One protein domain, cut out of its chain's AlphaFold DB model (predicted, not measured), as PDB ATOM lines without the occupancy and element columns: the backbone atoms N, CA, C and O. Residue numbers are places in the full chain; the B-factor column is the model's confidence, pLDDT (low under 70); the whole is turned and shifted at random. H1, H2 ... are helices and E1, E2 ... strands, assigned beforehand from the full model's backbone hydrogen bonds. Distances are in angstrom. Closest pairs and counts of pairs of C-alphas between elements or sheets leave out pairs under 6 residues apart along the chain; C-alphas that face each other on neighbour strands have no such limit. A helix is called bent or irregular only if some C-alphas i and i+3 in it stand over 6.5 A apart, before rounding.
ATOM      1  N   SER A  74     236.656 265.475 187.227       74.19
ATOM      2  CA  SER A  74     236.722 265.836 185.817       74.19
ATOM      3  C   SER A  74     235.560 266.772 185.519       74.19
ATOM      4  O   SER A  74     234.436 266.487 185.943       74.19
ATOM      5  N   LEU A  75     235.823 267.869 184.805       84.44
ATOM      6  CA  LEU A  75     234.773 268.768 184.329       84.44
ATOM      7  C   LEU A  75     233.668 267.972 183.616       84.44
ATOM      8  O   LEU A  75     233.976 266.967 182.968       84.44
ATOM      9  N   PRO A  76     232.400 268.409 183.704       85.94
ATOM     10  CA  PRO A  76     231.332 267.792 182.933       85.94
ATOM     11  C   PRO A  76     231.627 267.865 181.431       85.94
ATOM     12  O   PRO A  76     232.184 268.860 180.969       85.94
ATOM     13  N   ASP A  77     231.214 266.852 180.666       86.12
ATOM     14  CA  ASP A  77     231.517 266.735 179.230       86.12
ATOM     15  C   ASP A  77     231.132 267.992 178.426       86.12
ATOM     16  O   ASP A  77     231.881 268.432 177.551       86.12
ATOM     17  N   SER A  78     229.996 268.616 178.757       85.94
ATOM     18  CA  SER A  78     229.549 269.869 178.126       85.94
ATOM     19  C   SER A  78     230.442 271.072 178.438       85.94
ATOM     20  O   SER A  78     230.462 272.021 177.674       85.94
ATOM     21  N   MET A  79     231.226 271.047 179.512       88.44
ATOM     22  CA  MET A  79     232.098 272.160 179.905       88.44
ATOM     23  C   MET A  79     233.548 271.943 179.470       88.44
ATOM     24  O   MET A  79     234.307 272.904 179.375       88.44
ATOM     25  N   VAL A  80     233.940 270.700 179.161       88.31
ATOM     26  CA  VAL A  80     235.306 270.366 178.715       88.31
ATOM     27  C   VAL A  80     235.690 271.152 177.464       88.31
ATOM     28  O   VAL A  80     236.793 271.684 177.396       88.31
ATOM     29  N   HIS A  81     234.785 271.270 176.490       85.44
ATOM     30  CA  HIS A  81     235.078 271.979 175.241       85.44
ATOM     31  C   HIS A  81     235.153 273.508 175.401       85.44
ATOM     32  O   HIS A  81     235.714 274.178 174.539       85.44
ATOM     33  N   LEU A  82     234.614 274.052 176.499       86.62
ATOM     34  CA  LEU A  82     234.651 275.480 176.830       86.62
ATOM     35  C   LEU A  82     235.832 275.845 177.735       86.62
ATOM     36  O   LEU A  82     236.148 277.025 177.883       86.62
ATOM     37  N   ALA A  83     236.493 274.854 178.338       87.44
ATOM     38  CA  ALA A  83     237.526 275.074 179.344       87.44
ATOM     39  C   ALA A  83     238.683 275.950 178.834       87.44
ATOM     40  O   ALA A  83     239.176 276.811 179.565       87.44
ATOM     41  N   ASP A  84     239.054 275.805 177.559       86.38
ATOM     42  CA  ASP A  84     240.114 276.600 176.927       86.38
ATOM     43  C   ASP A  84     239.749 278.093 176.804       86.38
ATOM     44  O   ASP A  84     240.629 278.955 176.746       86.38
ATOM     45  N   GLN A  85     238.454 278.423 176.810       89.00
ATOM     46  CA  GLN A  85     237.944 279.792 176.709       89.00
ATOM     47  C   GLN A  85     237.734 280.458 178.071       89.00
ATOM     48  O   GLN A  85     237.578 281.674 178.131       89.00
ATOM     49  N   PHE A  86     237.766 279.714 179.181       89.50
ATOM     50  CA  PHE A  86     237.532 280.281 180.513       89.50
ATOM     51  C   PHE A  86     238.500 281.418 180.846       89.50
ATOM     52  O   PHE A  86     238.080 282.441 181.377       89.50
ATOM     53  N   SER A  87     239.772 281.299 180.464       85.44
ATOM     54  CA  SER A  87     240.760 282.369 180.665       85.44
ATOM     55  C   SER A  87     240.368 283.698 180.002       85.44
ATOM     56  O   SER A  87     240.728 284.763 180.503       85.44
ATOM     57  N   LEU A  88     239.584 283.652 178.919       88.56
ATOM     58  CA  LEU A  88     239.093 284.837 178.219       88.56
ATOM     59  C   LEU A  88     238.031 285.586 179.026       88.56
ATOM     60  O   LEU A  88     237.825 286.769 178.769       88.56
ATOM     61  N   LEU A  89     237.391 284.946 180.012       88.12
ATOM     62  CA  LEU A  89     236.432 285.614 180.889       88.12
ATOM     63  C   LEU A  89     237.100 286.671 181.765       88.12
ATOM     64  O   LEU A  89     236.426 287.630 182.121       88.12
ATOM     65  N   SER A  90     238.382 286.510 182.108       90.75
ATOM     66  CA  SER A  90     239.117 287.376 183.035       90.75
ATOM     67  C   SER A  90     239.417 288.752 182.435       90.75
ATOM     68  O   SER A  90     240.537 289.033 182.000       90.75
ATOM     69  N   GLN A  91     238.400 289.609 182.371       89.94
ATOM     70  CA  GLN A  91     238.468 290.926 181.754       89.94
ATOM     71  C   GLN A  91     237.679 291.965 182.549       89.94
ATOM     72  O   GLN A  91     236.647 291.677 183.158       89.94
ATOM     73  N   SER A  92     238.159 293.204 182.464       90.69
ATOM     74  CA  SER A  92     237.472 294.388 182.969       90.69
ATOM     75  C   SER A  92     236.896 295.177 181.804       90.69
ATOM     76  O   SER A  92     237.618 295.507 180.860       90.69
ATOM     77  N   ARG A  93     235.604 295.506 181.861       90.44
ATOM     78  CA  ARG A  93     234.906 296.251 180.811       90.44
ATOM     79  C   ARG A  93     234.029 297.339 181.411       90.44
ATOM     80  O   ARG A  93     233.182 297.090 182.269       90.44
ATOM     81  N   GLN A  94     234.198 298.557 180.902       92.88
ATOM     82  CA  GLN A  94     233.226 299.627 181.080       92.88
ATOM     83  C   GLN A  94     232.193 299.540 179.960       92.88
ATOM     84  O   GLN A  94     232.545 299.477 178.784       92.88
ATOM     85  N   VAL A  95     230.922 299.547 180.337       91.56
ATOM     86  CA  VAL A  95     229.795 299.477 179.412       91.56
ATOM     87  C   VAL A  95     229.286 300.889 179.208       91.56
ATOM     88  O   VAL A  95     229.259 301.689 180.143       91.56
ATOM     89  N   SER A  96     228.908 301.221 177.981       89.94
ATOM     90  CA  SER A  96     228.331 302.523 177.669       89.94
ATOM     91  C   SER A  96     227.049 302.352 176.876       89.94
ATOM     92  O   SER A  96     226.858 301.342 176.203       89.94
ATOM     93  N   LYS A  97     226.202 303.384 176.884       88.69
ATOM     94  CA  LYS A  97     224.980 303.430 176.071       88.69
ATOM     95  C   LYS A  97     225.217 303.148 174.581       88.69
ATOM     96  O   LYS A  97     224.331 302.640 173.908       88.69
ATOM     97  N   ASN A  98     226.395 303.508 174.074       88.56
ATOM     98  CA  ASN A  98     226.749 303.381 172.661       88.56
ATOM     99  C   ASN A  98     227.582 302.122 172.374       88.56
ATOM    100  O   ASN A  98     228.177 302.029 171.302       88.56
ATOM    101  N   ASP A  99     227.685 301.195 173.329       86.81
ATOM    102  CA  ASP A  99     228.347 299.917 173.104       86.81
ATOM    103  C   ASP A  99     227.526 299.103 172.085       86.81
ATOM    104  O   ASP A  99     226.373 298.782 172.370       86.81
ATOM    105  N   PRO A 100     228.067 298.788 170.892       85.88
ATOM    106  CA  PRO A 100     227.305 298.111 169.843       85.88
ATOM    107  C   PRO A 100     226.926 296.677 170.215       85.88
ATOM    108  O   PRO A 100     226.020 296.118 169.609       85.88
ATOM    109  N   GLN A 101     227.624 296.080 171.181       85.56
ATOM    110  CA  GLN A 101     227.352 294.727 171.640       85.56
ATOM    111  C   GLN A 101     226.339 294.747 172.787       85.56
ATOM    112  O   GLN A 101     225.490 293.868 172.873       85.56
ATOM    113  N   TRP A 102     226.447 295.722 173.698       88.06
ATOM    114  CA  TRP A 102     225.714 295.732 174.975       88.06
ATOM    115  C   TRP A 102     224.715 296.885 175.104       88.06
ATOM    116  O   TRP A 102     224.295 297.207 176.216       88.06
ATOM    117  N   SER A 103     224.312 297.516 173.998       88.69
ATOM    118  CA  SER A 103     223.324 298.604 174.006       88.69
ATOM    119  C   SER A 103     222.013 298.190 174.674       88.69
ATOM    120  O   SER A 103     221.420 298.967 175.427       88.69
ATOM    121  N   ASP A 104     221.586 296.952 174.435       87.38
ATOM    122  CA  ASP A 104     220.331 296.410 174.952       87.38
ATOM    123  C   ASP A 104     220.453 296.108 176.447       87.38
ATOM    124  O   ASP A 104     219.594 296.509 177.230       87.38
ATOM    125  N   THR A 105     221.572 295.508 176.869       88.50
ATOM    126  CA  THR A 105     221.887 295.281 178.287       88.50
ATOM    127  C   THR A 105     221.997 296.600 179.046       88.50
ATOM    128  O   THR A 105     221.426 296.733 180.125       88.50
ATOM    129  N   TRP A 106     222.675 297.606 178.481       91.31
ATOM    130  CA  TRP A 106     222.734 298.945 179.062       91.31
ATOM    131  C   TRP A 106     221.335 299.538 179.218       91.31
ATOM    132  O   TRP A 106     221.026 300.072 180.278       91.31
ATOM    133  N   SER A 107     220.502 299.463 178.178       89.75
ATOM    134  CA  SER A 107     219.158 300.050 178.204       89.75
ATOM    135  C   SER A 107     218.283 299.356 179.245       89.75
ATOM    136  O   SER A 107     217.710 300.033 180.088       89.75
ATOM    137  N   PHE A 108     218.294 298.021 179.282       87.69
ATOM    138  CA  PHE A 108     217.603 297.232 180.301       87.69
ATOM    139  C   PHE A 108     218.030 297.616 181.725       87.69
ATOM    140  O   PHE A 108     217.184 297.892 182.573       87.69
ATOM    141  N   VAL A 109     219.341 297.671 181.987       89.06
ATOM    142  CA  VAL A 109     219.874 298.031 183.307       89.06
ATOM    143  C   VAL A 109     219.538 299.484 183.648       89.06
ATOM    144  O   VAL A 109     219.075 299.767 184.747       89.06
ATOM    145  N   SER A 110     219.730 300.417 182.716       91.12
ATOM    146  CA  SER A 110     219.413 301.833 182.918       91.12
ATOM    147  C   SER A 110     217.941 302.028 183.246       91.12
ATOM    148  O   SER A 110     217.635 302.703 184.226       91.12
ATOM    149  N   ASP A 111     217.042 301.433 182.466       86.06
ATOM    150  CA  ASP A 111     215.603 301.543 182.680       86.06
ATOM    151  C   ASP A 111     215.241 300.989 184.056       86.06
ATOM    152  O   ASP A 111     214.571 301.671 184.824       86.06
ATOM    153  N   TYR A 112     215.759 299.821 184.440       84.50
ATOM    154  CA  TYR A 112     215.442 299.225 185.737       84.50
ATOM    155  C   TYR A 112     215.976 300.042 186.927       84.50
ATOM    156  O   TYR A 112     215.265 300.247 187.906       84.50
ATOM    157  N   LEU A 113     217.212 300.546 186.844       86.88
ATOM    158  CA  LEU A 113     217.854 301.299 187.931       86.88
ATOM    159  C   LEU A 113     217.318 302.732 188.082       86.88
ATOM    160  O   LEU A 113     217.438 303.329 189.152       86.88
ATOM    161  N   THR A 114     216.787 303.322 187.010       88.06
ATOM    162  CA  THR A 114     216.336 304.726 186.995       88.06
ATOM    163  C   THR A 114     214.822 304.891 186.955       88.06
ATOM    164  O   THR A 114     214.337 305.999 187.193       88.06
ATOM    165  N   SER A 115     214.072 303.813 186.696       81.06
ATOM    166  CA  SER A 115     212.611 303.854 186.704       81.06
ATOM    167  C   SER A 115     212.084 304.228 188.088       81.06
ATOM    168  O   SER A 115     212.619 303.744 189.091       81.06
ATOM    169  N   PRO A 116     211.028 305.058 188.163       75.94
ATOM    170  CA  PRO A 116     210.364 305.354 189.422       75.94
ATOM    171  C   PRO A 116     209.878 304.070 190.100       75.94
ATOM    172  O   PRO A 116     209.196 303.258 189.474       75.94
ATOM    173  N   ALA A 117     210.180 303.907 191.385       72.31
ATOM    174  CA  ALA A 117     209.635 302.807 192.172       72.31
ATOM    175  C   ALA A 117     208.103 302.936 192.296       72.31
ATOM    176  O   ALA A 117     207.590 303.926 192.831       72.31
ATOM    177  N   GLU A 118     207.360 301.937 191.809       66.81
ATOM    178  CA  GLU A 118     205.900 301.920 191.930       66.81
ATOM    179  C   GLU A 118     205.470 301.782 193.405       66.81
ATOM    180  O   GLU A 118     206.058 300.987 194.151       66.81
ATOM    181  N   ASN A 138     213.162 292.326 200.474       38.72
ATOM    182  CA  ASN A 138     213.781 292.632 201.773       38.72
ATOM    183  C   ASN A 138     214.945 291.717 202.198       38.72
ATOM    184  O   ASN A 138     215.370 291.778 203.356       38.72
ATOM    185  N   GLN A 139     215.516 290.888 201.315       41.84
ATOM    186  CA  GLN A 139     216.837 290.306 201.593       41.84
ATOM    187  C   GLN A 139     217.896 291.414 201.500       41.84
ATOM    188  O   GLN A 139     218.537 291.629 200.476       41.84
ATOM    189  N   HIS A 140     218.032 292.186 202.582       45.78
ATOM    190  CA  HIS A 140     218.970 293.296 202.690       45.78
ATOM    191  C   HIS A 140     220.416 292.777 202.700       45.78
ATOM    192  O   HIS A 140     220.989 292.483 203.752       45.78
ATOM    193  N   HIS A 141     221.041 292.707 201.526       45.59
ATOM    194  CA  HIS A 141     222.492 292.627 201.416       45.59
ATOM    195  C   HIS A 141     223.070 294.001 201.814       45.59
ATOM    196  O   HIS A 141     222.974 294.957 201.061       45.59
ATOM    197  N   SER A 142     223.581 294.106 203.046       40.69
ATOM    198  CA  SER A 142     224.423 295.186 203.614       40.69
ATOM    199  C   SER A 142     224.361 296.586 202.945       40.69
ATOM    200  O   SER A 142     225.011 296.828 201.930       40.69
ATOM    201  N   LEU A 143     223.713 297.575 203.576       43.50
ATOM    202  CA  LEU A 143     223.774 298.978 203.142       43.50
ATOM    203  C   LEU A 143     224.991 299.711 203.738       43.50
ATOM    204  O   LEU A 143     225.221 299.714 204.947       43.50
ATOM    205  N   TYR A 144     225.736 300.440 202.907       44.19
ATOM    206  CA  TYR A 144     226.787 301.348 203.372       44.19
ATOM    207  C   TYR A 144     226.397 302.797 203.053       44.19
ATOM    208  O   TYR A 144     226.650 303.281 201.960       44.19
ATOM    209  N   ALA A 145     225.821 303.534 204.002       41.62
ATOM    210  CA  ALA A 145     225.449 304.936 203.791       41.62
ATOM    211  C   ALA A 145     226.589 305.899 204.188       41.62
ATOM    212  O   ALA A 145     227.070 305.914 205.326       41.62
ATOM    213  N   LEU A 146     227.019 306.739 203.241       42.81
ATOM    214  CA  LEU A 146     228.003 307.799 203.465       42.81
ATOM    215  C   LEU A 146     227.305 309.161 203.464       42.81
ATOM    216  O   LEU A 146     227.158 309.804 202.427       42.81
ATOM    217  N   MET A 147     226.910 309.628 204.647       45.22
ATOM    218  CA  MET A 147     226.431 310.998 204.812       45.22
ATOM    219  C   MET A 147     227.618 311.981 204.812       45.22
ATOM    220  O   MET A 147     228.722 311.589 205.208       45.22
ATOM    221  N   PRO A 148     227.420 313.258 204.425       38.88
ATOM    222  CA  PRO A 148     228.482 314.270 204.394       38.88
ATOM    223  C   PRO A 148     229.273 314.397 205.706       38.88
ATOM    224  O   PRO A 148     230.482 314.623 205.669       38.88
ATOM    225  N   ASP A 149     228.612 314.148 206.842       38.62
ATOM    226  CA  ASP A 149     229.172 314.357 208.180       38.62
ATOM    227  C   ASP A 149     229.367 313.053 208.979       38.62
ATOM    228  O   ASP A 149     229.896 313.069 210.093       38.62
ATOM    229  N   LYS A 150     228.942 311.901 208.437       43.81
ATOM    230  CA  LYS A 150     228.931 310.623 209.163       43.81
ATOM    231  C   LYS A 150     229.031 309.431 208.211       43.81
ATOM    232  O   LYS A 150     228.232 309.272 207.294       43.81
ATOM    233  N   LYS A 151     229.991 308.542 208.478       46.66
ATOM    234  CA  LYS A 151     230.057 307.216 207.852       46.66
ATOM    235  C   LYS A 151     229.246 306.236 208.695       46.66
ATOM    236  O   LYS A 151     229.605 305.998 209.847       46.66
ATOM    237  N   THR A 152     228.205 305.652 208.112       51.28
ATOM    238  CA  THR A 152     227.345 304.677 208.786       51.28
ATOM    239  C   THR A 152     227.293 303.398 207.949       51.28
ATOM    240  O   THR A 152     226.895 303.411 206.789       51.28
ATOM    241  N   VAL A 153     227.736 302.278 208.520       49.62
ATOM    242  CA  VAL A 153     227.614 300.949 207.898       49.62
ATOM    243  C   VAL A 153     226.454 300.237 208.574       49.62
ATOM    244  O   VAL A 153     226.508 300.046 209.788       49.62
ATOM    245  N   LEU A 154     225.420 299.866 207.821       52.50
ATOM    246  CA  LEU A 154     224.234 299.205 208.360       52.50
ATOM    247  C   LEU A 154     223.938 297.910 207.616       52.50
ATOM    248  O   LEU A 154     223.751 297.872 206.406       52.50
ATOM    249  N   LYS A 155     223.835 296.825 208.376       51.19
ATOM    250  CA  LYS A 155     223.211 295.587 207.913       51.19
ATOM    251  C   LYS A 155     221.832 295.526 208.570       51.19
ATOM    252  O   LYS A 155     221.775 295.467 209.795       51.19
ATOM    253  N   GLY A 156     220.749 295.592 207.793       56.81
ATOM    254  CA  GLY A 156     219.373 295.592 208.312       56.81
ATOM    255  C   GLY A 156     218.535 296.764 207.800       56.81
ATOM    256  O   GLY A 156     218.718 297.178 206.660       56.81
ATOM    257  N   ASP A 157     217.623 297.277 208.635       61.03
ATOM    258  CA  ASP A 157     216.705 298.367 208.275       61.03
ATOM    259  C   ASP A 157     217.463 299.650 207.902       61.03
ATOM    260  O   ASP A 157     218.262 300.189 208.672       61.03
ATOM    261  N   ILE A 158     217.206 300.118 206.687       68.62
ATOM    262  CA  ILE A 158     217.876 301.258 206.069       68.62
ATOM    263  C   ILE A 158     217.087 302.560 206.218       68.62
ATOM    264  O   ILE A 158     217.647 303.637 206.002       68.62
ATOM    265  N   ASN A 159     215.805 302.483 206.588       69.88
ATOM    266  CA  ASN A 159     214.876 303.605 206.489       69.88
ATOM    267  C   ASN A 159     215.271 304.780 207.376       69.88
ATOM    268  O   ASN A 159     215.275 305.902 206.888       69.88
ATOM    269  N   GLU A 160     215.682 304.535 208.623       71.81
ATOM    270  CA  GLU A 160     216.110 305.609 209.532       71.81
ATOM    271  C   GLU A 160     217.305 306.390 208.959       71.81
ATOM    272  O   GLU A 160     217.399 307.608 209.093       71.81
ATOM    273  N   THR A 161     218.216 305.703 208.266       72.12
ATOM    274  CA  THR A 161     219.371 306.362 207.642       72.12
ATOM    275  C   THR A 161     219.000 307.084 206.360       72.12
ATOM    276  O   THR A 161     219.544 308.153 206.092       72.12
ATOM    277  N   LEU A 162     218.069 306.537 205.576       77.69
ATOM    278  CA  LEU A 162     217.512 307.244 204.426       77.69
ATOM    279  C   LEU A 162     216.762 308.505 204.869       77.69
ATOM    280  O   LEU A 162     216.968 309.554 204.270       77.69
ATOM    281  N   ASP A 163     215.989 308.441 205.954       80.19
ATOM    282  CA  ASP A 163     215.308 309.600 206.539       80.19
ATOM    283  C   ASP A 163     216.315 310.680 206.959       80.19
ATOM    284  O   ASP A 163     216.192 311.827 206.535       80.19
ATOM    285  N   GLN A 164     217.392 310.306 207.661       75.44
ATOM    286  CA  GLN A 164     218.487 311.230 208.005       75.44
ATOM    287  C   GLN A 164     219.196 311.821 206.772       75.44
ATOM    288  O   GLN A 164     219.666 312.960 206.809       75.44
ATOM    289  N   CYS A 165     219.304 311.068 205.671       73.00
ATOM    290  CA  CYS A 165     219.829 311.605 204.413       73.00
ATOM    291  C   CYS A 165     218.875 312.650 203.821       73.00
ATOM    292  O   CYS A 165     219.330 313.676 203.321       73.00
ATOM    293  N   LEU A 166     217.567 312.397 203.885       79.69
ATOM    294  CA  LEU A 166     216.529 313.253 203.314       79.69
ATOM    295  C   LEU A 166     216.294 314.537 204.114       79.69
ATOM    296  O   LEU A 166     215.965 315.550 203.508       79.69
ATOM    297  N   GLU A 167     216.542 314.542 205.427       80.75
ATOM    298  CA  GLU A 167     216.485 315.750 206.271       80.75
ATOM    299  C   GLU A 167     217.421 316.876 205.790       80.75
ATOM    300  O   GLU A 167     217.216 318.044 206.119       80.75
ATOM    301  N   GLN A 168     218.445 316.549 204.994       73.44
ATOM    302  CA  GLN A 168     219.380 317.523 204.418       73.44
ATOM    303  C   GLN A 168     218.818 318.245 203.182       73.44
ATOM    304  O   GLN A 168     219.494 319.101 202.606       73.44
ATOM    305  N   TYR A 169     217.600 317.897 202.765       80.06
ATOM    306  CA  TYR A 169     216.978 318.332 201.524       80.06
ATOM    307  C   TYR A 169     215.566 318.867 201.737       80.06
ATOM    308  O   TYR A 169     214.855 318.469 202.652       80.06
ATOM    309  N   GLU A 170     215.125 319.710 200.804       81.19
ATOM    310  CA  GLU A 170     213.722 320.107 200.653       81.19
ATOM    311  C   GLU A 170     213.178 319.552 199.320       81.19
ATOM    312  O   GLU A 170     212.986 320.319 198.373       81.19
ATOM    313  N   PRO A 171     213.010 318.218 199.172       83.25
ATOM    314  CA  PRO A 171     212.504 317.639 197.932       83.25
ATOM    315  C   PRO A 171     211.031 317.998 197.719       83.25
ATOM    316  O   PRO A 171     210.245 318.034 198.665       83.25
ATOM    317  N   GLU A 172     210.648 318.196 196.456       81.62
ATOM    318  CA  GLU A 172     209.249 318.423 196.060       81.62
ATOM    319  C   GLU A 172     208.347 317.229 196.430       81.62
ATOM    320  O   GLU A 172     207.212 317.420 196.857       81.62
ATOM    321  N   ASP A 173     208.884 316.007 196.327       84.69
ATOM    322  CA  ASP A 173     208.225 314.764 196.741       84.69
ATOM    323  C   ASP A 173     209.195 313.886 197.568       84.69
ATOM    324  O   ASP A 173     209.927 313.052 197.014       84.69
ATOM    325  N   PRO A 174     209.232 314.069 198.905       83.62
ATOM    326  CA  PRO A 174     210.088 313.285 199.794       83.62
ATOM    327  C   PRO A 174     209.782 311.782 199.754       83.62
ATOM    328  O   PRO A 174     210.698 310.964 199.845       83.62
ATOM    329  N   ALA A 175     208.509 311.406 199.591       82.88
ATOM    330  CA  ALA A 175     208.078 310.012 199.597       82.88
ATOM    331  C   ALA A 175     208.527 309.285 198.323       82.88
ATOM    332  O   ALA A 175     209.012 308.154 198.386       82.88
ATOM    333  N   ALA A 176     208.426 309.922 197.152       82.75
ATOM    334  CA  ALA A 176     208.983 309.375 195.914       82.75
ATOM    335  C   ALA A 176     210.508 309.230 195.978       82.75
ATOM    336  O   ALA A 176     211.035 308.193 195.574       82.75
ATOM    337  N   LEU A 177     211.220 310.221 196.522       85.25
ATOM    338  CA  LEU A 177     212.677 310.146 196.646       85.25
ATOM    339  C   LEU A 177     213.111 309.029 197.603       85.25
ATOM    340  O   LEU A 177     213.998 308.247 197.260       85.25
ATOM    341  N   LYS A 178     212.441 308.897 198.756       85.19
ATOM    342  CA  LYS A 178     212.683 307.801 199.702       85.19
ATOM    343  C   LYS A 178     212.444 306.443 199.054       85.19
ATOM    344  O   LYS A 178     213.308 305.578 199.141       85.19
ATOM    345  N   ARG A 179     211.316 306.270 198.354       82.19
ATOM    346  CA  ARG A 179     211.001 305.028 197.628       82.19
ATOM    347  C   ARG A 179     212.084 304.671 196.617       82.19
ATOM    348  O   ARG A 179     212.515 303.524 196.587       82.19
ATOM    349  N   GLN A 180     212.568 305.650 195.854       84.19
ATOM    350  CA  GLN A 180     213.641 305.421 194.890       84.19
ATOM    351  C   GLN A 180     214.942 304.980 195.572       84.19
ATOM    352  O   GLN A 180     215.581 304.029 195.132       84.19
ATOM    353  N   MET A 181     215.337 305.641 196.663       85.31
ATOM    354  CA  MET A 181     216.536 305.259 197.415       85.31
ATOM    355  C   MET A 181     216.399 303.864 198.039       85.31
ATOM    356  O   MET A 181     217.345 303.083 197.996       85.31
ATOM    357  N   THR A 182     215.227 303.524 198.578       81.69
ATOM    358  CA  THR A 182     214.952 302.192 199.130       81.69
ATOM    359  C   THR A 182     215.022 301.116 198.048       81.69
ATOM    360  O   THR A 182     215.672 300.093 198.260       81.69
ATOM    361  N   GLU A 183     214.425 301.351 196.877       80.56
ATOM    362  CA  GLU A 183     214.469 300.403 195.758       80.56
ATOM    363  C   GLU A 183     215.911 300.169 195.287       80.56
ATOM    364  O   GLU A 183     216.304 299.033 195.077       80.56
ATOM    365  N   LEU A 184     216.770 301.195 195.247       83.81
ATOM    366  CA  LEU A 184     218.195 301.022 194.913       83.81
ATOM    367  C   LEU A 184     218.999 300.171 195.914       83.81
ATOM    368  O   LEU A 184     220.166 299.848 195.671       83.81
ATOM    369  N   CYS A 185     218.403 299.819 197.048       77.31
ATOM    370  CA  CYS A 185     218.983 298.924 198.046       77.31
ATOM    371  C   CYS A 185     218.370 297.517 198.007       77.31
ATOM    372  O   CYS A 185     218.715 296.686 198.848       77.31
ATOM    373  N   SER A 186     217.443 297.254 197.084       74.50
ATOM    374  CA  SER A 186     216.706 295.997 197.001       74.50
ATOM    375  C   SER A 186     217.464 294.921 196.214       74.50
ATOM    376  O   SER A 186     218.370 295.175 195.405       74.50
ATOM    377  N   GLN A 187     217.046 293.672 196.420       68.75
ATOM    378  CA  GLN A 187     217.534 292.541 195.635       68.75
ATOM    379  C   GLN A 187     217.078 292.619 194.168       68.75
ATOM    380  O   GLN A 187     217.828 292.205 193.286       68.75
ATOM    381  N   SER A 188     215.899 293.185 193.872       69.81
ATOM    382  CA  SER A 188     215.405 293.353 192.494       69.81
ATOM    383  C   SER A 188     216.367 294.188 191.654       69.81
ATOM    384  O   SER A 188     216.754 293.780 190.557       69.81
ATOM    385  N   VAL A 189     216.819 295.319 192.195       74.00
ATOM    386  CA  VAL A 189     217.801 296.194 191.540       74.00
ATOM    387  C   VAL A 189     219.147 295.481 191.389       74.00
ATOM    388  O   VAL A 189     219.752 295.527 190.318       74.00
ATOM    389  N   SER A 190     219.575 294.726 192.399       73.38
ATOM    390  CA  SER A 190     220.813 293.931 192.347       73.38
ATOM    391  C   SER A 190     220.772 292.835 191.269       73.38
ATOM    392  O   SER A 190     221.754 292.636 190.555       73.38
ATOM    393  N   ASN A 191     219.620 292.187 191.071       73.50
ATOM    394  CA  ASN A 191     219.420 291.171 190.034       73.50
ATOM    395  C   ASN A 191     219.538 291.750 188.619       73.50
ATOM    396  O   ASN A 191     220.022 291.066 187.718       73.50
ATOM    397  N   SER A 192     219.135 293.008 188.404       79.69
ATOM    398  CA  SER A 192     219.281 293.655 187.091       79.69
ATOM    399  C   SER A 192     220.752 293.754 186.665       79.69
ATOM    400  O   SER A 192     221.077 293.544 185.497       79.69
ATOM    401  N   LEU A 193     221.665 293.950 187.625       84.94
ATOM    402  CA  LEU A 193     223.106 293.992 187.376       84.94
ATOM    403  C   LEU A 193     223.671 292.627 186.950       84.94
ATOM    404  O   LEU A 193     224.692 292.581 186.271       84.94
ATOM    405  N   PHE A 194     223.008 291.509 187.258       82.00
ATOM    406  CA  PHE A 194     223.457 290.184 186.807       82.00
ATOM    407  C   PHE A 194     223.374 290.007 185.293       82.00
ATOM    408  O   PHE A 194     224.102 289.180 184.736       82.00
ATOM    409  N   ALA A 195     222.539 290.799 184.614       84.12
ATOM    410  CA  ALA A 195     222.463 290.795 183.159       84.12
ATOM    411  C   ALA A 195     223.832 291.078 182.516       84.12
ATOM    412  O   ALA A 195     224.136 290.508 181.474       84.12
ATOM    413  N   LEU A 196     224.694 291.866 183.173       88.56
ATOM    414  CA  LEU A 196     226.056 292.144 182.706       88.56
ATOM    415  C   LEU A 196     226.939 290.901 182.701       88.56
ATOM    416  O   LEU A 196     227.616 290.646 181.710       88.56
ATOM    417  N   LEU A 197     226.923 290.113 183.781       89.19
ATOM    418  CA  LEU A 197     227.704 288.875 183.834       89.19
ATOM    419  C   LEU A 197     227.189 287.870 182.804       89.19
ATOM    420  O   LEU A 197     227.982 287.194 182.153       89.19
ATOM    421  N   LYS A 198     225.867 287.801 182.622       88.31
ATOM    422  CA  LYS A 198     225.266 286.958 181.590       88.31
ATOM    423  C   LYS A 198     225.738 287.362 180.193       88.31
ATOM    424  O   LYS A 198     226.256 286.503 179.490       88.31
ATOM    425  N   SER A 199     225.621 288.637 179.817       88.88
ATOM    426  CA  SER A 199     226.102 289.125 178.516       88.88
ATOM    427  C   SER A 199     227.597 288.862 178.325       88.88
ATOM    428  O   SER A 199     227.997 288.375 177.274       88.88
ATOM    429  N   HIS A 200     228.409 289.084 179.362       90.94
ATOM    430  CA  HIS A 200     229.851 288.815 179.332       90.94
ATOM    431  C   HIS A 200     230.194 287.354 179.031       90.94
ATOM    432  O   HIS A 200     231.073 287.063 178.221       90.94
ATOM    433  N   ILE A 201     229.483 286.424 179.668       90.12
ATOM    434  CA  ILE A 201     229.682 284.988 179.457       90.12
ATOM    435  C   ILE A 201     229.196 284.558 178.077       90.12
ATOM    436  O   ILE A 201     229.895 283.797 177.412       90.12
ATOM    437  N   GLN A 202     228.039 285.053 177.635       86.88
ATOM    438  CA  GLN A 202     227.479 284.691 176.333       86.88
ATOM    439  C   GLN A 202     228.360 285.167 175.174       86.88
ATOM    440  O   GLN A 202     228.541 284.435 174.209       86.88
ATOM    441  N   ASP A 203     228.978 286.341 175.310       87.56
ATOM    442  CA  ASP A 203     229.935 286.861 174.333       87.56
ATOM    443  C   ASP A 203     231.228 286.048 174.231       87.56
ATOM    444  O   ASP A 203     231.878 286.043 173.186       87.56
ATOM    445  N   THR A 204     231.644 285.430 175.337       89.12
ATOM    446  CA  THR A 204     232.964 284.799 175.450       89.12
ATOM    447  C   THR A 204     232.908 283.293 175.216       89.12
ATOM    448  O   THR A 204     233.823 282.738 174.612       89.12
ATOM    449  N   LEU A 205     231.860 282.633 175.720       88.88
ATOM    450  CA  LEU A 205     231.704 281.180 175.689       88.88
ATOM    451  C   LEU A 205     230.654 280.753 174.657       88.88
ATOM    452  O   LEU A 205     230.991 280.254 173.587       88.88
ATOM    453  N   SER A 206     229.373 280.912 174.998       85.94
ATOM    454  CA  SER A 206     228.226 280.559 174.155       85.94
ATOM    455  C   SER A 206     226.932 281.107 174.760       85.94
ATOM    456  O   SER A 206     226.822 281.265 175.979       85.94
ATOM    457  N   GLU A 207     225.915 281.323 173.923       82.31
ATOM    458  CA  GLU A 207     224.555 281.673 174.352       82.31
ATOM    459  C   GLU A 207     223.908 280.590 175.234       82.31
ATOM    460  O   GLU A 207     223.072 280.913 176.084       82.31
ATOM    461  N   ASP A 208     224.343 279.336 175.069       85.19
ATOM    462  CA  ASP A 208     223.802 278.140 175.728       85.19
ATOM    463  C   ASP A 208     224.288 277.949 177.172       85.19
ATOM    464  O   ASP A 208     223.923 276.980 177.844       85.19
ATOM    465  N   VAL A 209     225.119 278.872 177.658       85.88
ATOM    466  CA  VAL A 209     225.685 278.844 179.003       85.88
ATOM    467  C   VAL A 209     225.173 280.039 179.788       85.88
ATOM    468  O   VAL A 209     225.257 281.189 179.361       85.88
ATOM    469  N   THR A 210     224.662 279.769 180.985       86.62
ATOM    470  CA  THR A 210     224.145 280.809 181.881       86.62
ATOM    471  C   THR A 210     224.930 280.846 183.189       86.62
ATOM    472  O   THR A 210     225.181 279.787 183.773       86.62
ATOM    473  N   PRO A 211     225.317 282.038 183.683       88.81
ATOM    474  CA  PRO A 211     225.827 282.164 185.035       88.81
ATOM    475  C   PRO A 211     224.712 282.017 186.060       88.81
ATOM    476  O   PRO A 211     223.592 282.500 185.878       88.81
ATOM    477  N   LYS A 212     225.077 281.465 187.209       83.94
ATOM    478  CA  LYS A 212     224.310 281.530 188.439       83.94
ATOM    479  C   LYS A 212     225.247 281.898 189.581       83.94
ATOM    480  O   LYS A 212     226.159 281.141 189.903       83.94
ATOM    481  N   PHE A 213     225.005 283.045 190.209       78.94
ATOM    482  CA  PHE A 213     225.712 283.409 191.433       78.94
ATOM    483  C   PHE A 213     225.371 282.443 192.569       78.94
ATOM    484  O   PHE A 213     224.238 281.964 192.690       78.94
ATOM    485  N   ILE A 214     226.360 282.185 193.419       75.94
ATOM    486  CA  ILE A 214     226.159 281.506 194.694       75.94
ATOM    487  C   ILE A 214     225.765 282.595 195.695       75.94
ATOM    488  O   ILE A 214     226.596 283.399 196.105       75.94
ATOM    489  N   TYR A 215     224.472 282.669 196.033       68.69
ATOM    490  CA  TYR A 215     223.910 283.770 196.832       68.69
ATOM    491  C   TYR A 215     224.594 283.961 198.192       68.69
ATOM    492  O   TYR A 215     224.699 285.093 198.655       68.69
ATOM    493  N   ASP A 216     225.101 282.886 198.799       70.00
ATOM    494  CA  ASP A 216     225.807 282.947 200.085       70.00
ATOM    495  C   ASP A 216     227.161 283.678 199.994       70.00
ATOM    496  O   ASP A 216     227.658 284.184 200.998       70.00
ATOM    497  N   GLU A 217     227.744 283.775 198.796       75.12
ATOM    498  CA  GLU A 217     228.997 284.494 198.523       75.12
ATOM    499  C   GLU A 217     228.766 285.880 197.909       75.12
ATOM    500  O   GLU A 217     229.718 286.586 197.565       75.12
ATOM    501  N   LEU A 218     227.502 286.262 197.716       75.12
ATOM    502  CA  LEU A 218     227.140 287.516 197.087       75.12
ATOM    503  C   LEU A 218     227.121 288.652 198.111       75.12
ATOM    504  O   LEU A 218     226.265 288.731 198.997       75.12
ATOM    505  N   GLU A 219     228.018 289.607 197.916       81.38
ATOM    506  CA  GLU A 219     228.059 290.846 198.672       81.38
ATOM    507  C   GLU A 219     227.569 291.996 197.798       81.38
ATOM    508  O   GLU A 219     228.171 292.332 196.784       81.38
ATOM    509  N   THR A 220     226.477 292.640 198.206       77.19
ATOM    510  CA  THR A 220     226.018 293.880 197.573       77.19
ATOM    511  C   THR A 220     226.238 295.042 198.523       77.19
ATOM    512  O   THR A 220     226.075 294.912 199.734       77.19
ATOM    513  N   THR A 221     226.655 296.174 197.971       80.38
ATOM    514  CA  THR A 221     226.865 297.426 198.685       80.38
ATOM    515  C   THR A 221     226.305 298.577 197.864       80.38
ATOM    516  O   THR A 221     226.785 298.840 196.765       80.38
ATOM    517  N   THR A 222     225.351 299.313 198.431       82.12
ATOM    518  CA  THR A 222     224.883 300.596 197.885       82.12
ATOM    519  C   THR A 222     225.383 301.733 198.767       82.12
ATOM    520  O   THR A 222     225.294 301.663 199.991       82.12
ATOM    521  N   THR A 223     225.937 302.776 198.153       82.19
ATOM    522  CA  THR A 223     226.436 303.988 198.807       82.19
ATOM    523  C   THR A 223     225.749 305.218 198.248       82.19
ATOM    524  O   THR A 223     225.939 305.555 197.083       82.19
ATOM    525  N   PHE A 224     224.999 305.930 199.089       83.69
ATOM    526  CA  PHE A 224     224.437 307.232 198.737       83.69
ATOM    527  C   PHE A 224     225.398 308.353 199.105       83.69
ATOM    528  O   PHE A 224     225.882 308.414 200.232       83.69
ATOM    529  N   LEU A 225     225.638 309.252 198.157       84.25
ATOM    530  CA  LEU A 225     226.356 310.501 198.343       84.25
ATOM    531  C   LEU A 225     225.383 311.659 198.149       84.25
ATOM    532  O   LEU A 225     224.947 311.954 197.033       84.25
ATOM    533  N   CYS A 226     225.083 312.329 199.253       80.56
ATOM    534  CA  CYS A 226     224.196 313.478 199.293       80.56
ATOM    535  C   CYS A 226     224.923 314.734 198.762       80.56
ATOM    536  O   CYS A 226     225.864 315.227 199.387       80.56
ATOM    537  N   LYS A 227     224.531 315.249 197.585       84.19
ATOM    538  CA  LYS A 227     224.993 316.536 197.020       84.19
ATOM    539  C   LYS A 227     223.863 317.558 197.012       84.19
ATOM    540  O   LYS A 227     222.712 317.171 197.082       84.19
ATOM    541  N   LYS A 228     224.173 318.847 196.821       80.88
ATOM    542  CA  LYS A 228     223.199 319.956 196.891       80.88
ATOM    543  C   LYS A 228     221.876 319.706 196.139       80.88
ATOM    544  O   LYS A 228     220.823 319.858 196.734       80.88
ATOM    545  N   ASP A 229     221.948 319.317 194.865       86.75
ATOM    546  CA  ASP A 229     220.765 319.210 193.988       86.75
ATOM    547  C   ASP A 229     220.489 317.764 193.518       86.75
ATOM    548  O   ASP A 229     219.619 317.515 192.682       86.75
ATOM    549  N   SER A 230     221.268 316.792 194.004       90.25
ATOM    550  CA  SER A 230     221.179 315.391 193.574       90.25
ATOM    551  C   SER A 230     221.724 314.427 194.621       90.25
ATOM    552  O   SER A 230     222.592 314.772 195.423       90.25
ATOM    553  N   ILE A 231     221.263 313.187 194.547       88.62
ATOM    554  CA  ILE A 231     221.796 312.057 195.297       88.62
ATOM    555  C   ILE A 231     222.521 311.157 194.302       88.62
ATOM    556  O   ILE A 231     221.945 310.732 193.305       88.62
ATOM    557  N   GLU A 232     223.797 310.878 194.544       91.12
ATOM    558  CA  GLU A 232     224.546 309.899 193.754       91.12
ATOM    559  C   GLU A 232     224.533 308.556 194.483       91.12
ATOM    560  O   GLU A 232     225.071 308.451 195.582       91.12
ATOM    561  N   ALA A 233     223.937 307.538 193.875       89.75
ATOM    562  CA  ALA A 233     223.959 306.168 194.365       89.75
ATOM    563  C   ALA A 233     225.065 305.383 193.651       89.75
ATOM    564  O   ALA A 233     225.122 305.343 192.422       89.75
ATOM    565  N   GLN A 234     225.953 304.762 194.416       90.19
ATOM    566  CA  GLN A 234     227.021 303.906 193.915       90.19
ATOM    567  C   GLN A 234     226.751 302.483 194.376       90.19
ATOM    568  O   GLN A 234     226.752 302.216 195.575       90.19
ATOM    569  N   MET A 235     226.514 301.584 193.433       88.62
ATOM    570  CA  MET A 235     226.250 300.179 193.701       88.62
ATOM    571  C   MET A 235     227.472 299.353 193.326       88.62
ATOM    572  O   MET A 235     228.041 299.531 192.248       88.62
ATOM    573  N   VAL A 236     227.865 298.452 194.216       87.75
ATOM    574  CA  VAL A 236     228.939 297.485 194.014       87.75
ATOM    575  C   VAL A 236     228.406 296.116 194.387       87.75
ATOM    576  O   VAL A 236     227.957 295.905 195.510       87.75
ATOM    577  N   LEU A 237     228.468 295.200 193.436       86.75
ATOM    578  CA  LEU A 237     228.115 293.806 193.612       86.75
ATOM    579  C   LEU A 237     229.388 292.979 193.462       86.75
ATOM    580  O   LEU A 237     230.063 293.080 192.441       86.75
ATOM    581  N   TYR A 238     229.726 292.208 194.484       87.38
ATOM    582  CA  TYR A 238     230.912 291.371 194.538       87.38
ATOM    583  C   TYR A 238     230.517 289.917 194.772       87.38
ATOM    584  O   TYR A 238     229.647 289.627 195.592       87.38
ATOM    585  N   CYS A 239     231.167 289.000 194.065       87.38
ATOM    586  CA  CYS A 239     231.036 287.571 194.311       87.38
ATOM    587  C   CYS A 239     232.382 286.877 194.101       87.38
ATOM    588  O   CYS A 239     233.111 287.227 193.177       87.38
ATOM    589  N   GLY A 240     232.731 285.916 194.960       87.62
ATOM    590  CA  GLY A 240     234.003 285.183 194.876       87.62
ATOM    591  C   GLY A 240     234.003 284.035 193.864       87.62
ATOM    592  O   GLY A 240     235.071 283.589 193.436       87.62
ATOM    593  N   SER A 241     232.818 283.559 193.485       90.56
ATOM    594  CA  SER A 241     232.634 282.454 192.553       90.56
ATOM    595  C   SER A 241     231.255 282.503 191.887       90.56
ATOM    596  O   SER A 241     230.325 283.161 192.352       90.56
ATOM    597  N   PHE A 242     231.094 281.800 190.771       90.06
ATOM    598  CA  PHE A 242     229.779 281.566 190.179       90.06
ATOM    599  C   PHE A 242     229.731 280.203 189.495       90.06
ATOM    600  O   PHE A 242     230.754 279.614 189.152       90.06
ATOM    601  N   GLN A 243     228.521 279.701 189.273       91.31
ATOM    602  CA  GLN A 243     228.282 278.467 188.538       91.31
ATOM    603  C   GLN A 243     227.965 278.789 187.079       91.31
ATOM    604  O   GLN A 243     227.115 279.633 186.804       91.31
ATOM    605  N   LEU A 244     228.607 278.094 186.149       91.56
ATOM    606  CA  LEU A 244     228.147 277.972 184.773       91.56
ATOM    607  C   LEU A 244     227.176 276.802 184.676       91.56
ATOM    608  O   LEU A 244     227.436 275.728 185.220       91.56
ATOM    609  N   ILE A 245     226.067 277.014 183.975       91.06
ATOM    610  CA  ILE A 245     225.044 276.001 183.725       91.06
ATOM    611  C   ILE A 245     224.835 275.902 182.219       91.06
ATOM    612  O   ILE A 245     224.449 276.891 181.590       91.06
ATOM    613  N   ASP A 246     225.062 274.713 181.665       87.56
ATOM    614  CA  ASP A 246     224.667 274.386 180.295       87.56
ATOM    615  C   ASP A 246     223.144 274.192 180.258       87.56
ATOM    616  O   ASP A 246     222.582 273.397 181.020       87.56
ATOM    617  N   ILE A 247     222.464 274.947 179.396       84.00
ATOM    618  CA  ILE A 247     220.997 274.992 179.347       84.00
ATOM    619  C   ILE A 247     220.400 273.660 178.865       84.00
ATOM    620  O   ILE A 247     219.310 273.282 179.301       84.00
ATOM    621  N   PHE A 248     221.093 272.923 177.996       86.81
ATOM    622  CA  PHE A 248     220.579 271.694 177.388       86.81
ATOM    623  C   PHE A 248     220.816 270.459 178.250       86.81
ATOM    624  O   PHE A 248     219.971 269.565 178.313       86.81
ATOM    625  N   THR A 249     221.966 270.396 178.912       87.25
ATOM    626  CA  THR A 249     222.396 269.235 179.696       87.25
ATOM    627  C   THR A 249     222.191 269.432 181.192       87.25
ATOM    628  O   THR A 249     222.248 268.459 181.944       87.25
ATOM    629  N   SER A 250     221.947 270.672 181.642       85.94
ATOM    630  CA  SER A 250     221.888 271.065 183.058       85.94
ATOM    631  C   SER A 250     223.164 270.759 183.851       85.94
ATOM    632  O   SER A 250     223.153 270.855 185.082       85.94
ATOM    633  N   GLN A 251     224.253 270.392 183.170       89.38
ATOM    634  CA  GLN A 251     225.554 270.171 183.785       89.38
ATOM    635  C   GLN A 251     226.120 271.494 184.300       89.38
ATOM    636  O   GLN A 251     225.874 272.560 183.726       89.38
ATOM    637  N   ARG A 252     226.861 271.415 185.409       90.19
ATOM    638  CA  ARG A 252     227.340 272.590 186.132       90.19
ATOM    639  C   ARG A 252     228.833 272.526 186.389       90.19
ATOM    640  O   ARG A 252     229.363 271.485 186.774       90.19
ATOM    641  N   ALA A 253     229.481 273.668 186.225       91.12
ATOM    642  CA  ALA A 253     230.846 273.890 186.671       91.12
ATOM    643  C   ALA A 253     230.878 275.145 187.539       91.12
ATOM    644  O   ALA A 253     230.325 276.175 187.165       91.12
ATOM    645  N   GLU A 254     231.506 275.064 188.700       92.38
ATOM    646  CA  GLU A 254     231.808 276.223 189.530       92.38
ATOM    647  C   GLU A 254     233.147 276.814 189.109       92.38
ATOM    648  O   GLU A 254     234.131 276.089 188.958       92.38
ATOM    649  N   LEU A 255     233.176 278.130 188.917       92.25
ATOM    650  CA  LEU A 255     234.378 278.894 188.625       92.25
ATOM    651  C   LEU A 255     234.679 279.776 189.831       92.25
ATOM    652  O   LEU A 255     233.904 280.679 190.155       92.25
ATOM    653  N   LYS A 256     235.833 279.556 190.466       92.06
ATOM    654  CA  LYS A 256     236.321 280.435 191.535       92.06
ATOM    655  C   LYS A 256     237.068 281.601 190.921       92.06
ATOM    656  O   LYS A 256     238.259 281.509 190.601       92.06
ATOM    657  N   THR A 257     236.345 282.692 190.735       91.12
ATOM    658  CA  THR A 257     236.860 283.935 190.182       91.12
ATOM    659  C   THR A 257     236.136 285.117 190.824       91.12
ATOM    660  O   THR A 257     234.903 285.122 190.868       91.12
ATOM    661  N   PRO A 258     236.870 286.121 191.335       91.94
ATOM    662  CA  PRO A 258     236.235 287.302 191.885       91.94
ATOM    663  C   PRO A 258     235.560 288.090 190.759       91.94
ATOM    664  O   PRO A 258     236.207 288.487 189.793       91.94
ATOM    665  N   VAL A 259     234.265 288.350 190.898       92.19
ATOM    666  CA  VAL A 259     233.474 289.183 189.991       92.19
ATOM    667  C   VAL A 259     233.045 290.436 190.730       92.19
ATOM    668  O   VAL A 259     232.474 290.352 191.814       92.19
ATOM    669  N   THR A 260     233.285 291.602 190.134       93.38
ATOM    670  CA  THR A 260     232.786 292.886 190.629       93.38
ATOM    671  C   THR A 260     231.966 293.590 189.555       93.38
ATOM    672  O   THR A 260     232.478 293.908 188.486       93.38
ATOM    673  N   ILE A 261     230.713 293.919 189.851       93.12
ATOM    674  CA  ILE A 261     229.857 294.751 189.000       93.12
ATOM    675  C   ILE A 261     229.642 296.087 189.702       93.12
ATOM    676  O   ILE A 261     229.356 296.126 190.899       93.12
ATOM    677  N   ARG A 262     229.809 297.198 188.981       94.06
ATOM    678  CA  ARG A 262     229.654 298.550 189.535       94.06
ATOM    679  C   ARG A 262     228.673 299.356 188.711       94.06
ATOM    680  O   ARG A 262     228.796 299.400 187.489       94.06
ATOM    681  N   ALA A 263     227.768 300.050 189.389       94.50
ATOM    682  CA  ALA A 263     226.855 301.007 188.785       94.50
ATOM    683  C   ALA A 263     226.874 302.336 189.547       94.50
ATOM    684  O   ALA A 263     227.053 302.372 190.765       94.50
ATOM    685  N   LYS A 264     226.686 303.439 188.826       94.56
ATOM    686  CA  LYS A 264     226.552 304.780 189.400       94.56
ATOM    687  C   LYS A 264     225.305 305.442 188.850       94.56
ATOM    688  O   LYS A 264     225.230 305.680 187.648       94.56
ATOM    689  N   ILE A 265     224.384 305.793 189.732       94.31
ATOM    690  CA  ILE A 265     223.121 306.439 189.387       94.31
ATOM    691  C   ILE A 265     223.097 307.833 190.005       94.31
ATOM    692  O   ILE A 265     223.525 308.022 191.144       94.31
ATOM    693  N   THR A 266     222.592 308.816 189.270       93.62
ATOM    694  CA  THR A 266     222.285 310.143 189.812       93.62
ATOM    695  C   THR A 266     220.776 310.308 189.894       93.62
ATOM    696  O   THR A 266     220.090 310.161 188.890       93.62
ATOM    697  N   LEU A 267     220.263 310.637 191.078       91.12
ATOM    698  CA  LEU A 267     218.858 310.942 191.333       91.12
ATOM    699  C   LEU A 267     218.701 312.448 191.589       91.12
ATOM    700  O   LEU A 267     219.258 312.960 192.565       91.12
ATOM    701  N   PRO A 268     217.973 313.192 190.746       90.88
ATOM    702  CA  PRO A 268     217.658 314.591 191.019       90.88
ATOM    703  C   PRO A 268     216.710 314.718 192.220       90.88
ATOM    704  O   PRO A 268     215.645 314.106 192.228       90.88
ATOM    705  N   VAL A 269     217.045 315.569 193.198       87.50
ATOM    706  CA  VAL A 269     216.239 315.745 194.430       87.50
ATOM    707  C   VAL A 269     214.812 316.213 194.116       87.50
ATOM    708  O   VAL A 269     213.849 315.707 194.681       87.50
ATOM    709  N   ASN A 270     214.668 317.130 193.156       86.31
ATOM    710  CA  ASN A 270     213.371 317.706 192.777       86.31
ATOM    711  C   ASN A 270     212.650 316.920 191.675       86.31
ATOM    712  O   ASN A 270     211.533 317.258 191.307       86.31
ATOM    713  N   LYS A 271     213.296 315.904 191.090       84.62
ATOM    714  CA  LYS A 271     212.699 315.042 190.058       84.62
ATOM    715  C   LYS A 271     213.186 313.604 190.241       84.62
ATOM    716  O   LYS A 271     213.969 313.134 189.413       84.62
ATOM    717  N   PRO A 272     212.736 312.897 191.294       73.06
ATOM    718  CA  PRO A 272     213.241 311.561 191.618       73.06
ATOM    719  C   PRO A 272     213.089 310.552 190.468       73.06
ATOM    720  O   PRO A 272     213.953 309.705 190.282       73.06
ATOM    721  N   GLY A 273     212.044 310.698 189.645       74.94
ATOM    722  CA  GLY A 273     211.804 309.864 188.461       74.94
ATOM    723  C   GLY A 273     212.622 310.217 187.212       74.94
ATOM    724  O   GLY A 273     212.376 309.654 186.153       74.94
ATOM    725  N   ALA A 274     213.553 311.170 187.299       83.94
ATOM    726  CA  ALA A 274     214.441 311.568 186.203       83.94
ATOM    727  C   ALA A 274     215.894 311.139 186.472       83.94
ATOM    728  O   ALA A 274     216.832 311.884 186.177       83.94
ATOM    729  N   GLY A 275     216.069 309.967 187.090       87.06
ATOM    730  CA  GLY A 275     217.383 309.405 187.368       87.06
ATOM    731  C   GLY A 275     218.184 309.117 186.096       87.06
ATOM    732  O   GLY A 275     217.622 308.921 185.018       87.06
ATOM    733  N   SER A 276     219.507 309.073 186.217       92.31
ATOM    734  CA  SER A 276     220.408 308.720 185.115       92.31
ATOM    735  C   SER A 276     221.468 307.716 185.553       92.31
ATOM    736  O   SER A 276     222.045 307.835 186.635       92.31
ATOM    737  N   LEU A 277     221.739 306.726 184.699       94.44
ATOM    738  CA  LEU A 277     222.869 305.813 184.844       94.44
ATOM    739  C   LEU A 277     224.126 306.467 184.246       94.44
ATOM    740  O   LEU A 277     224.224 306.663 183.038       94.44
ATOM    741  N   GLU A 278     225.085 306.806 185.102       94.06
ATOM    742  CA  GLU A 278     226.315 307.526 184.740       94.06
ATOM    743  C   GLU A 278     227.490 306.589 184.447       94.06
ATOM    744  O   GLU A 278     228.378 306.913 183.662       94.06
ATOM    745  N   HIS A 279     227.533 305.438 185.119       94.44
ATOM    746  CA  HIS A 279     228.615 304.465 184.978       94.44
ATOM    747  C   HIS A 279     228.078 303.056 185.154       94.44
ATOM    748  O   HIS A 279     227.306 302.811 186.080       94.44
ATOM    749  N   LEU A 280     228.553 302.141 184.312       95.56
ATOM    750  CA  LEU A 280     228.319 300.710 184.429       95.56
ATOM    751  C   LEU A 280     229.600 299.970 184.047       95.56
ATOM    752  O   LEU A 280     230.205 300.260 183.015       95.56
ATOM    753  N   SER A 281     230.037 299.028 184.871       95.12
ATOM    754  CA  SER A 281     231.206 298.204 184.564       95.12
ATOM    755  C   SER A 281     231.112 296.829 185.193       95.12
ATOM    756  O   SER A 281     230.541 296.677 186.273       95.12
ATOM    757  N   ILE A 282     231.757 295.867 184.549       94.62
ATOM    758  CA  ILE A 282     231.982 294.522 185.062       94.62
ATOM    759  C   ILE A 282     233.481 294.234 185.064       94.62
ATOM    760  O   ILE A 282     234.195 294.601 184.136       94.62
ATOM    761  N   ASP A 283     233.943 293.601 186.129       94.94
ATOM    762  CA  ASP A 283     235.309 293.140 186.305       94.94
ATOM    763  C   ASP A 283     235.263 291.670 186.699       94.94
ATOM    764  O   ASP A 283     234.695 291.323 187.734       94.94
ATOM    765  N   VAL A 284     235.816 290.808 185.856       94.25
ATOM    766  CA  VAL A 284     235.969 289.383 186.141       94.25
ATOM    767  C   VAL A 284     237.454 289.122 186.329       94.25
ATOM    768  O   VAL A 284     238.259 289.325 185.422       94.25
ATOM    769  N   GLY A 285     237.828 288.698 187.529       91.94
ATOM    770  CA  GLY A 285     239.212 288.443 187.882       91.94
ATOM    771  C   GLY A 285     239.761 287.157 187.277       91.94
ATOM    772  O   GLY A 285     239.115 286.452 186.496       91.94
ATOM    773  N   ALA A 286     240.999 286.847 187.656       91.31
ATOM    774  CA  ALA A 286     241.653 285.611 187.257       91.31
ATOM    775  C   ALA A 286     240.907 284.396 187.824       91.31
ATOM    776  O   ALA A 286     240.584 284.345 189.013       91.31
ATOM    777  N   ILE A 287     240.678 283.401 186.971       90.75
ATOM    778  CA  ILE A 287     240.114 282.122 187.395       90.75
ATOM    779  C   ILE A 287     241.177 281.361 188.177       90.75
ATOM    780  O   ILE A 287     242.253 281.059 187.662       90.75
ATOM    781  N   SER A 288     240.864 281.083 189.438       89.44
ATOM    782  CA  SER A 288     241.766 280.410 190.373       89.44
ATOM    783  C   SER A 288     241.539 278.902 190.441       89.44
ATOM    784  O   SER A 288     242.476 278.158 190.722       89.44
ATOM    785  N   ASP A 289     240.311 278.455 190.177       88.88
ATOM    786  CA  ASP A 289     239.900 277.056 190.258       88.88
ATOM    787  C   ASP A 289     238.630 276.830 189.428       88.88
ATOM    788  O   ASP A 289     237.819 277.751 189.257       88.88
ATOM    789  N   VAL A 290     238.457 275.602 188.938       88.81
ATOM    790  CA  VAL A 290     237.238 275.157 188.261       88.81
ATOM    791  C   VAL A 290     236.888 273.754 188.739       88.81
ATOM    792  O   VAL A 290     237.691 272.830 188.612       88.81
ATOM    793  N   SER A 291     235.670 273.576 189.244       87.75
ATOM    794  CA  SER A 291     235.209 272.304 189.804       87.75
ATOM    795  C   SER A 291     233.856 271.880 189.242       87.75
ATOM    796  O   SER A 291     232.958 272.698 189.067       87.75
ATOM    797  N   ALA A 292     233.696 270.583 188.972       87.12
ATOM    798  CA  ALA A 292     232.398 270.006 188.620       87.12
ATOM    799  C   ALA A 292     231.459 269.975 189.840       87.12
ATOM    800  O   ALA A 292     231.930 269.792 190.966       87.12
ATOM    801  N   LEU A 293     230.150 270.111 189.601       76.06
ATOM    802  CA  LEU A 293     229.090 270.047 190.618       76.06
ATOM    803  C   LEU A 293     228.055 268.960 190.316       76.06
ATOM    804  O   LEU A 293     227.723 268.775 189.122       76.06
TER     805      LEU A 293
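This is residues 74 to 118 and 138 to 293 of the 293 residues of an uncharacterized protein of Endozoicomonas numazuensis (UniProt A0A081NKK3). A long, strongly twisted sheet, E1, E10, E9, E6, E5, E2 and E3, has helices over one face, and beyond one end of its long strands the chain bends into a small second sheet, E4, E7, E8 and E11. The longest helix, H6, reaches over both sheets beside H3; H4 and H5 lie toward the far end, and the small H1 is on the second sheet, on the same face as H6 but over none of its strands, though only just, with 2 of its C-alphas falling on E8. You have 201 printed residues with six named helices and eleven named strands, in the order H1, H2, E1, H3, E2, E3, H4, H5, H6, then E4 to E11; the class is mixed, helices and strands. The large sheet is mixed, the small one all antiparallel. The whole is compact, with a radius of gyration of the C-alphas of 18.5 A, yet elongated, spanning 60 by 35 by 26 A.

Find C-alpha 77 at (231.517, 266.735, 179.230), where H1 begins and runs to residue 80. H2 holds residues 83 to 89 and is only just irregular, with C-alphas 84 and 87 6.9 A apart. E1 is residues 92 to 95, and H3, residues 103 to 114, is 16.0 A long. After the cut come E2, residues 143 to 147, E3, residues 150 to 154, H4, residues 159 to 166, and H5, residues 174 to 183. Look for C-alpha 187 at (217.534, 292.541, 195.635); from there H6 runs 26.6 A to residue 204. E4 is residues 209 to 213. E5, residues 218 to 227, is 29.1 A long, and E6, residues 230 to 239, is 29.5 A. E7 is residues 242 to 246 and E8 residues 252 to 256. E9, residues 259 to 268, is 29.9 A, and E10, residues 276 to 284, is 24.8 A. E11, residues 289 to 292, ends at (232.398, 270.006, 188.620).

Start in the large sheet, with edge strands E1 and E3. E1 and E10 are antiparallel, with N 93 and O 282 2.8 A apart; so are E10 and E9, a hairpin, with N 262 and O 281 at 2.9 A. E9 and E6 are antiparallel at 167 degrees, with N 235 and O 263 at 2.8 A, and the hairpin E5 and E6 has N 223 and O 234 at 2.8 A. E5 and E2 are parallel, with N 144 and O 222 at 3.2 A. The hairpin E2 and E3 has N 145 and O 152 at 3.0 A. H3, H4 and H6 lie on the same face, making two layers, helices on one face of a sheet; their heights over the sheet are 8.5, 9.2 and 9.4 A. H3 and H6 touch at Val 109 and Ser 192, 5.8 A between C-alphas, at a shallow tilt of 10 degrees, opposite ways. H4 touches H5, closest C-alphas Leu 162 and Lys 178 at 6.8 A; H5 only grazes the sheet with residues 177 to 181. E6 runs on into E7 at 70 degrees, and E8 into E9 at 79 degrees. In the small sheet, N 212 and O 243 of E4 and E7 are 2.8 A apart, N 244 and O 253 of the hairpin E7 and E8 2.8 A, and N 254 and O 291 of E8 and E11 2.8 A. H6 is over E4, closest C-alphas Lys 198 and Pro 211 at 5.9 A, and H1 is on the same face. With residues 200 to 204 alone, H6 touches H2 at a steep tilt of 57 degrees, closest C-alphas Leu 89 and Thr 204 at 6.5 A. Every O i to N i+4 pair is within hydrogen-bond range in H3, H4 and H5; H6 has 9 of 14, H2 0 of 3 but 3 of 4 O i to N i+3 pairs, and H1 is too short for such a pair.

The two farthest C-alphas, of Ser 74 and Glu 170, are 60.8 A apart. Residues 119 to 137 are not printed; C-alphas 118 and 138 are 15.7 A apart across the cut. Of the links printed whole, none is long. Mean pLDDT of the printed part is 81.5; look for values under 70 at residues 118, 138 to 159, 187 to 188 and 215.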